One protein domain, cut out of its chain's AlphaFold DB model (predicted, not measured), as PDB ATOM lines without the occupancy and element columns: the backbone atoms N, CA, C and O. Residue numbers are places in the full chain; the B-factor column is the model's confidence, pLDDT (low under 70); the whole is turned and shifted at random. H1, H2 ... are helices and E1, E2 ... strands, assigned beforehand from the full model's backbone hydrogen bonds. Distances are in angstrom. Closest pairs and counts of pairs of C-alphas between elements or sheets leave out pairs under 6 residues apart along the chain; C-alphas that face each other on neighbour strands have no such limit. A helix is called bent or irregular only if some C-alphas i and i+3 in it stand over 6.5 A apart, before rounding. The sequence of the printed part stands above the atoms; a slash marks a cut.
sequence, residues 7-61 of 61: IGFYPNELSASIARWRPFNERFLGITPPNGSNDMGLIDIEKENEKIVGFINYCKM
ATOM      1  N   ILE A   7     121.229 170.219 143.793       93.44
ATOM      2  CA  ILE A   7     121.506 169.469 142.573       93.44
ATOM      3  C   ILE A   7     121.508 167.996 142.962       93.44
ATOM      4  O   ILE A   7     122.180 167.618 143.922       93.44
ATOM      5  N   GLY A   8     120.740 167.176 142.252       93.81
ATOM      6  CA  GLY A   8     120.706 165.736 142.479       93.81
ATOM      7  C   GLY A   8     120.930 164.954 141.192       93.81
ATOM      8  O   GLY A   8     120.468 165.351 140.123       93.81
ATOM      9  N   PHE A   9     121.622 163.827 141.324       95.38
ATOM     10  CA  PHE A   9     121.890 162.886 140.245       95.38
ATOM     11  C   PHE A   9     120.972 161.677 140.406       95.38
ATOM     12  O   PHE A   9     120.902 161.086 141.484       95.38
ATOM     13  N   TYR A  10     120.262 161.322 139.342       95.31
ATOM     14  CA  TYR A  10     119.186 160.338 139.374       95.31
ATOM     15  C   TYR A  10     119.264 159.399 138.176       95.31
ATOM     16  O   TYR A  10     119.619 159.850 137.094       95.31
ATOM     17  N   PRO A  11     118.857 158.127 138.318       94.88
ATOM     18  CA  PRO A  11     118.913 157.165 137.220       94.88
ATOM     19  C   PRO A  11     117.997 157.539 136.055       94.88
ATOM     20  O   PRO A  11     118.270 157.152 134.936       94.88
ATOM     21  N   ASN A  12     116.917 158.290 136.272       94.00
ATOM     22  CA  ASN A  12     116.002 158.666 135.192       94.00
ATOM     23  C   ASN A  12     115.160 159.892 135.529       94.00
ATOM     24  O   ASN A  12     115.041 160.299 136.689       94.00
ATOM     25  N   GLU A  13     114.499 160.420 134.502       91.12
ATOM     26  CA  GLU A  13     113.634 161.599 134.579       91.12
ATOM     27  C   GLU A  13     112.479 161.440 135.571       91.12
ATOM     28  O   GLU A  13     112.117 162.398 136.249       91.12
ATOM     29  N   LEU A  14     111.927 160.230 135.719       91.62
ATOM     30  CA  LEU A  14     110.854 159.976 136.683       91.62
ATOM     31  C   LEU A  14     111.334 160.253 138.113       91.62
ATOM     32  O   LEU A  14     110.656 160.919 138.896       91.62
ATOM     33  N   SER A  15     112.529 159.767 138.450       91.75
ATOM     34  CA  SER A  15     113.140 159.996 139.760       91.75
ATOM     35  C   SER A  15     113.692 161.417 139.944       91.75
ATOM     36  O   SER A  15     113.639 161.936 141.060       91.75
ATOM     37  N   ALA A  16     114.115 162.067 138.858       92.88
ATOM     38  CA  ALA A  16     114.555 163.462 138.823       92.88
ATOM     39  C   ALA A  16     113.411 164.484 138.704       92.88
ATOM     40  O   ALA A  16     113.667 165.684 138.653       92.88
ATOM     41  N   SER A  17     112.155 164.042 138.612       89.50
ATOM     42  CA  SER A  17     111.039 164.913 138.243       89.50
ATOM     43  C   SER A  17     110.856 166.072 139.220       89.50
ATOM     44  O   SER A  17     110.714 165.874 140.428       89.50
ATOM     45  N   ILE A  18     110.757 167.295 138.691       83.62
ATOM     46  CA  ILE A  18     110.472 168.473 139.513       83.62
ATOM     47  C   ILE A  18     109.133 168.348 140.242       83.62
ATOM     48  O   ILE A  18     109.013 168.823 141.362       83.62
ATOM     49  N   ALA A  19     108.144 167.643 139.681       86.75
ATOM     50  CA  ALA A  19     106.871 167.402 140.363       86.75
ATOM     51  C   ALA A  19     107.058 166.616 141.673       86.75
ATOM     52  O   ALA A  19     106.304 166.811 142.625       86.75
ATOM     53  N   ARG A  20     108.092 165.768 141.738       88.19
ATOM     54  CA  ARG A  20     108.461 165.015 142.937       88.19
ATOM     55  C   ARG A  20     109.158 165.888 143.976       88.19
ATOM     56  O   ARG A  20     108.901 165.730 145.164       88.19
ATOM     57  N   TRP A  21     110.034 166.789 143.532       88.50
ATOM     58  CA  TRP A  21     110.913 167.561 144.417       88.50
ATOM     59  C   TRP A  21     110.352 168.924 144.819       88.50
ATOM     60  O   TRP A  21     110.650 169.391 145.913       88.50
ATOM     61  N   ARG A  22     109.474 169.520 144.007       85.69
ATOM     62  CA  ARG A  22     108.875 170.842 144.234       85.69
ATOM     63  C   ARG A  22     108.215 171.013 145.608       85.69
ATOM     64  O   ARG A  22     108.419 172.071 146.193       85.69
ATOM     65  N   PRO A  23     107.486 170.026 146.175       89.44
ATOM     66  CA  PRO A  23     106.933 170.164 147.525       89.44
ATOM     67  C   PRO A  23     107.993 170.343 148.625       89.44
ATOM     68  O   PRO A  23     107.673 170.829 149.706       89.44
ATOM     69  N   PHE A  24     109.241 169.942 148.363       85.00
ATOM     70  CA  PHE A  24     110.347 169.956 149.325       85.00
ATOM     71  C   PHE A  24     111.379 171.046 149.020       85.00
ATOM     72  O   PHE A  24     111.946 171.628 149.946       85.00
ATOM     73  N   ASN A  25     111.630 171.319 147.735       86.88
ATOM     74  CA  ASN A  25     112.538 172.354 147.264       86.88
ATOM     75  C   ASN A  25     112.145 172.838 145.860       86.88
ATOM     76  O   ASN A  25     112.184 172.080 144.891       86.88
ATOM     77  N   GLU A  26     111.811 174.120 145.740       86.75
ATOM     78  CA  GLU A  26     111.502 174.741 144.448       86.75
ATOM     79  C   GLU A  26     112.766 175.078 143.645       86.75
ATOM     80  O   GLU A  26     112.713 175.191 142.422       86.75
ATOM     81  N   ARG A  27     113.921 175.189 144.316       90.38
ATOM     82  CA  ARG A  27     115.230 175.450 143.709       90.38
ATOM     83  C   ARG A  27     115.992 174.137 143.563       90.38
ATOM     84  O   ARG A  27     116.953 173.869 144.286       90.38
ATOM     85  N   PHE A  28     115.549 173.306 142.624       92.38
ATOM     86  CA  PHE A  28     116.105 171.975 142.390       92.38
ATOM     87  C   PHE A  28     116.504 171.748 140.924       92.38
ATOM     88  O   PHE A  28     115.749 172.077 140.010       92.38
ATOM     89  N   LEU A  29     117.668 171.125 140.719       93.81
ATOM     90  CA  LEU A  29     118.146 170.640 139.427       93.81
ATOM     91  C   LEU A  29     118.358 169.123 139.474       93.81
ATOM     92  O   LEU A  29     119.182 168.624 140.241       93.81
ATOM     93  N   GLY A  30     117.643 168.399 138.613       94.81
ATOM     94  CA  GLY A  30     117.854 166.974 138.379       94.81
ATOM     95  C   GLY A  30     118.776 166.729 137.183       94.81
ATOM     96  O   GLY A  30     118.548 167.271 136.099       94.81
ATOM     97  N   ILE A  31     119.802 165.903 137.379       95.81
ATOM     98  CA  ILE A  31     120.704 165.416 136.328       95.81
ATOM     99  C   ILE A  31     120.491 163.913 136.175       95.81
ATOM    100  O   ILE A  31     120.468 163.183 137.167       95.81
ATOM    101  N   THR A  32     120.319 163.459 134.937       96.56
ATOM    102  CA  THR A  32     120.048 162.059 134.596       96.56
ATOM    103  C   THR A  32     120.969 161.599 133.470       96.56
ATOM    104  O   THR A  32     121.438 162.443 132.704       96.56
ATOM    105  N   PRO A  33     121.215 160.287 133.324       96.56
ATOM    106  CA  PRO A  33     121.936 159.758 132.177       96.56
ATOM    107  C   PRO A  33     121.262 160.126 130.845       96.56
ATOM    108  O   PRO A  33     120.042 160.324 130.794       96.56
ATOM    109  N   PRO A  34     122.031 160.197 129.747       94.31
ATOM    110  CA  PRO A  34     121.496 160.532 128.435       94.31
ATOM    111  C   PRO A  34     120.623 159.405 127.861       94.31
ATOM    112  O   PRO A  34     120.708 158.242 128.261       94.31
ATOM    113  N   ASN A  35     119.819 159.750 126.850       92.38
ATOM    114  CA  ASN A  35     119.070 158.806 126.008       92.38
ATOM    115  C   ASN A  35     118.096 157.882 126.767       92.38
ATOM    116  O   ASN A  35     117.819 156.774 126.311       92.38
ATOM    117  N   GLY A  36     117.594 158.305 127.931       88.69
ATOM    118  CA  GLY A  36     116.692 157.494 128.757       88.69
ATOM    119  C   GLY A  36     117.355 156.270 129.400       88.69
ATOM    120  O   GLY A  36     116.655 155.378 129.881       88.69
ATOM    121  N   SER A  37     118.692 156.207 129.405       92.88
ATOM    122  CA  SER A  37     119.435 155.180 130.134       92.88
ATOM    123  C   SER A  37     119.271 155.359 131.644       92.88
ATOM    124  O   SER A  37     119.101 156.473 132.127       92.88
ATOM    125  N   ASN A  38     119.376 154.255 132.388       95.38
ATOM    126  CA  ASN A  38     119.492 154.271 133.850       95.38
ATOM    127  C   ASN A  38     120.945 154.165 134.342       95.38
ATOM    128  O   ASN A  38     121.188 154.138 135.549       95.38
ATOM    129  N   ASP A  39     121.907 154.056 133.424       95.88
ATOM    130  CA  ASP A  39     123.319 153.905 133.757       95.88
ATOM    131  C   ASP A  39     123.940 155.248 134.164       95.88
ATOM    132  O   ASP A  39     124.256 156.096 133.330       95.88
ATOM    133  N   MET A  40     124.139 155.417 135.471       95.56
ATOM    134  CA  MET A  40     124.750 156.606 136.071       95.56
ATOM    135  C   MET A  40     126.180 156.866 135.584       95.56
ATOM    136  O   MET A  40     126.623 158.011 135.623       95.56
ATOM    137  N   GLY A  41     126.895 155.840 135.105       96.00
ATOM    138  CA  GLY A  41     128.244 155.980 134.554       96.00
ATOM    139  C   GLY A  41     128.292 156.740 133.228       96.00
ATOM    140  O   GLY A  41     129.360 157.190 132.822       96.00
ATOM    141  N   LEU A  42     127.144 156.924 132.566       96.50
ATOM    142  CA  LEU A  42     127.027 157.695 131.326       96.50
ATOM    143  C   LEU A  42     126.855 159.200 131.558       96.50
ATOM    144  O   LEU A  42     126.771 159.958 130.590       96.50
ATOM    145  N   ILE A  43     126.762 159.643 132.815       96.12
ATOM    146  CA  ILE A  43     126.701 161.066 133.141       96.12
ATOM    147  C   ILE A  43     128.087 161.667 132.934       96.12
ATOM    148  O   ILE A  43     129.027 161.418 133.687       96.12
ATOM    149  N   ASP A  44     128.188 162.502 131.912       95.56
ATOM    150  CA  ASP A  44     129.375 163.286 131.624       95.56
ATOM    151  C   ASP A  44     129.311 164.598 132.418       95.56
ATOM    152  O   ASP A  44     128.604 165.538 132.053       95.56
ATOM    153  N   ILE A  45     130.026 164.643 133.546       92.69
ATOM    154  CA  ILE A  45     130.033 165.806 134.448       92.69
ATOM    155  C   ILE A  45     130.555 167.057 133.733       92.69
ATOM    156  O   ILE A  45     130.067 168.154 134.003       92.69
ATOM    157  N   GLU A  46     131.514 166.911 132.815       94.75
ATOM    158  CA  GLU A  46     132.059 168.049 132.073       94.75
ATOM    159  C   GLU A  46     130.996 168.652 131.153       94.75
ATOM    160  O   GLU A  46     130.860 169.874 131.100       94.75
ATOM    161  N   LYS A  47     130.175 167.815 130.508       94.56
ATOM    162  CA  LYS A  47     129.036 168.290 129.705       94.56
ATOM    163  C   LYS A  47     127.916 168.891 130.548       94.56
ATOM    164  O   LYS A  47     127.312 169.879 130.142       94.56
ATOM    165  N   GLU A  48     127.643 168.342 131.730       95.81
ATOM    166  CA  GLU A  48     126.614 168.888 132.628       95.81
ATOM    167  C   GLU A  48     127.075 170.163 133.363       95.81
ATOM    168  O   GLU A  48     126.253 170.863 133.963       95.81
ATOM    169  N   ASN A  49     128.367 170.508 133.305       95.31
ATOM    170  CA  ASN A  49     128.949 171.650 134.013       95.31
ATOM    171  C   ASN A  49     128.262 172.978 133.664       95.31
ATOM    172  O   ASN A  49     127.914 173.746 134.560       95.31
ATOM    173  N   GLU A  50     128.004 173.242 132.379       95.69
ATOM    174  CA  GLU A  50     127.350 174.488 131.948       95.69
ATOM    175  C   GLU A  50     125.960 174.644 132.579       95.69
ATOM    176  O   GLU A  50     125.603 175.711 133.084       95.69
ATOM    177  N   LYS A  51     125.196 173.551 132.624       94.75
ATOM    178  CA  LYS A  51     123.860 173.498 133.224       94.75
ATOM    179  C   LYS A  51     123.915 173.668 134.744       94.75
ATOM    180  O   LYS A  51     123.107 174.410 135.301       94.75
ATOM    181  N   ILE A  52     124.881 173.029 135.410       95.19
ATOM    182  CA  ILE A  52     125.123 173.163 136.855       95.19
ATOM    183  C   ILE A  52     125.455 174.615 137.214       95.19
ATOM    184  O   ILE A  52     124.816 175.201 138.090       95.19
ATOM    185  N   VAL A  53     126.428 175.212 136.525       95.50
ATOM    186  CA  VAL A  53     126.856 176.596 136.762       95.50
ATOM    187  C   VAL A  53     125.720 177.570 136.454       95.50
ATOM    188  O   VAL A  53     125.466 178.482 137.244       95.50
ATOM    189  N   GLY A  54     124.988 177.353 135.357       95.62
ATOM    190  CA  GLY A  54     123.814 178.144 134.996       95.62
ATOM    191  C   GLY A  54     122.743 178.132 136.087       95.62
ATOM    192  O   GLY A  54     122.263 179.190 136.492       95.62
ATOM    193  N   PHE A  55     122.427 176.958 136.633       94.75
ATOM    194  CA  PHE A  55     121.472 176.818 137.732       94.75
ATOM    195  C   PHE A  55     121.938 177.509 139.022       94.75
ATOM    196  O   PHE A  55     121.150 178.203 139.668       94.75
ATOM    197  N   ILE A  56     123.216 177.366 139.386       93.00
ATOM    198  CA  ILE A  56     123.790 178.036 140.562       93.00
ATOM    199  C   ILE A  56     123.682 179.557 140.419       93.00
ATOM    200  O   ILE A  56     123.303 180.233 141.374       93.00
ATOM    201  N   ASN A  57     123.997 180.099 139.241       94.00
ATOM    202  CA  ASN A  57     123.924 181.535 138.987       94.00
ATOM    203  C   ASN A  57     122.479 182.043 138.989       94.00
ATOM    204  O   ASN A  57     122.209 183.047 139.640       94.00
ATOM    205  N   TYR A  58     121.551 181.318 138.355       91.56
ATOM    206  CA  TYR A  58     120.117 181.618 138.409       91.56
ATOM    207  C   TYR A  58     119.603 181.702 139.852       91.56
ATOM    208  O   TYR A  58     118.858 182.610 140.194       91.56
ATOM    209  N   CYS A  59     120.044 180.792 140.722       88.62
ATOM    210  CA  CYS A  59     119.601 180.763 142.112       88.62
ATOM    211  C   CYS A  59     120.212 181.849 143.018       88.62
ATOM    212  O   CYS A  59     119.730 182.023 144.141       88.62
ATOM    213  N   LYS A  60     121.299 182.504 142.584       83.50
ATOM    214  CA  LYS A  60     121.945 183.616 143.306       83.50
ATOM    215  C   LYS A  60     121.283 184.967 143.031       83.50
ATOM    216  O   LYS A  60     121.504 185.891 143.812       83.50
ATOM    217  N   MET A  61     120.557 185.076 141.920       71.69
ATOM    218  CA  MET A  61     119.742 186.242 141.566       71.69
ATOM    219  C   MET A  61     118.454 186.264 142.392       71.69
ATOM    220  O   MET A  61     117.999 187.387 142.689       71.69
TER     221      MET A  61
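AT A GLANCE: This is residues 7 to 61 of the 61 residues of an uncharacterized protein of Helicobacter pylori (UniProt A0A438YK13). Two short parallel strands, E1 and E2, form a small middle sheet between long H2 and short H1. Under half of the 55 printed residues are in named elements, in the order E1, H1, E2, H2; the class is mixed. Compact and flat, it spans 32 by 26 by 12 A; the radius of gyration of the C-alphas is 11.5 A.

HOW THE PARTS SIT: Look at E1, residues 7 to 9, and E2, residues 28 to 31: N 8 and O 29, 2.9 A apart, are within hydrogen-bond range. H1, residues 18 to 21, joins these parallel neighbours in a strand-helix-strand unit with a right-handed crossover. E2 and H2, residues 45 to 60, come closest at the C-alphas of Leu 29 and Phe 55, 7.2 A. In H2, 10 of 12 O i to N i+4 pairs are within range.

IN THESE COORDINATES: Find E1 from C-alpha 7, (121.506, 169.469, 142.573). H2, 21.5 A long, ends at C-alpha 60, (121.945, 183.616, 143.306), and is only just irregular: C-alphas 47 and 50 are 6.8 A apart.

THE WHOLE: The printed part has no cut; link E2 to H2 is long; no printed residue is under 70 in pLDDT.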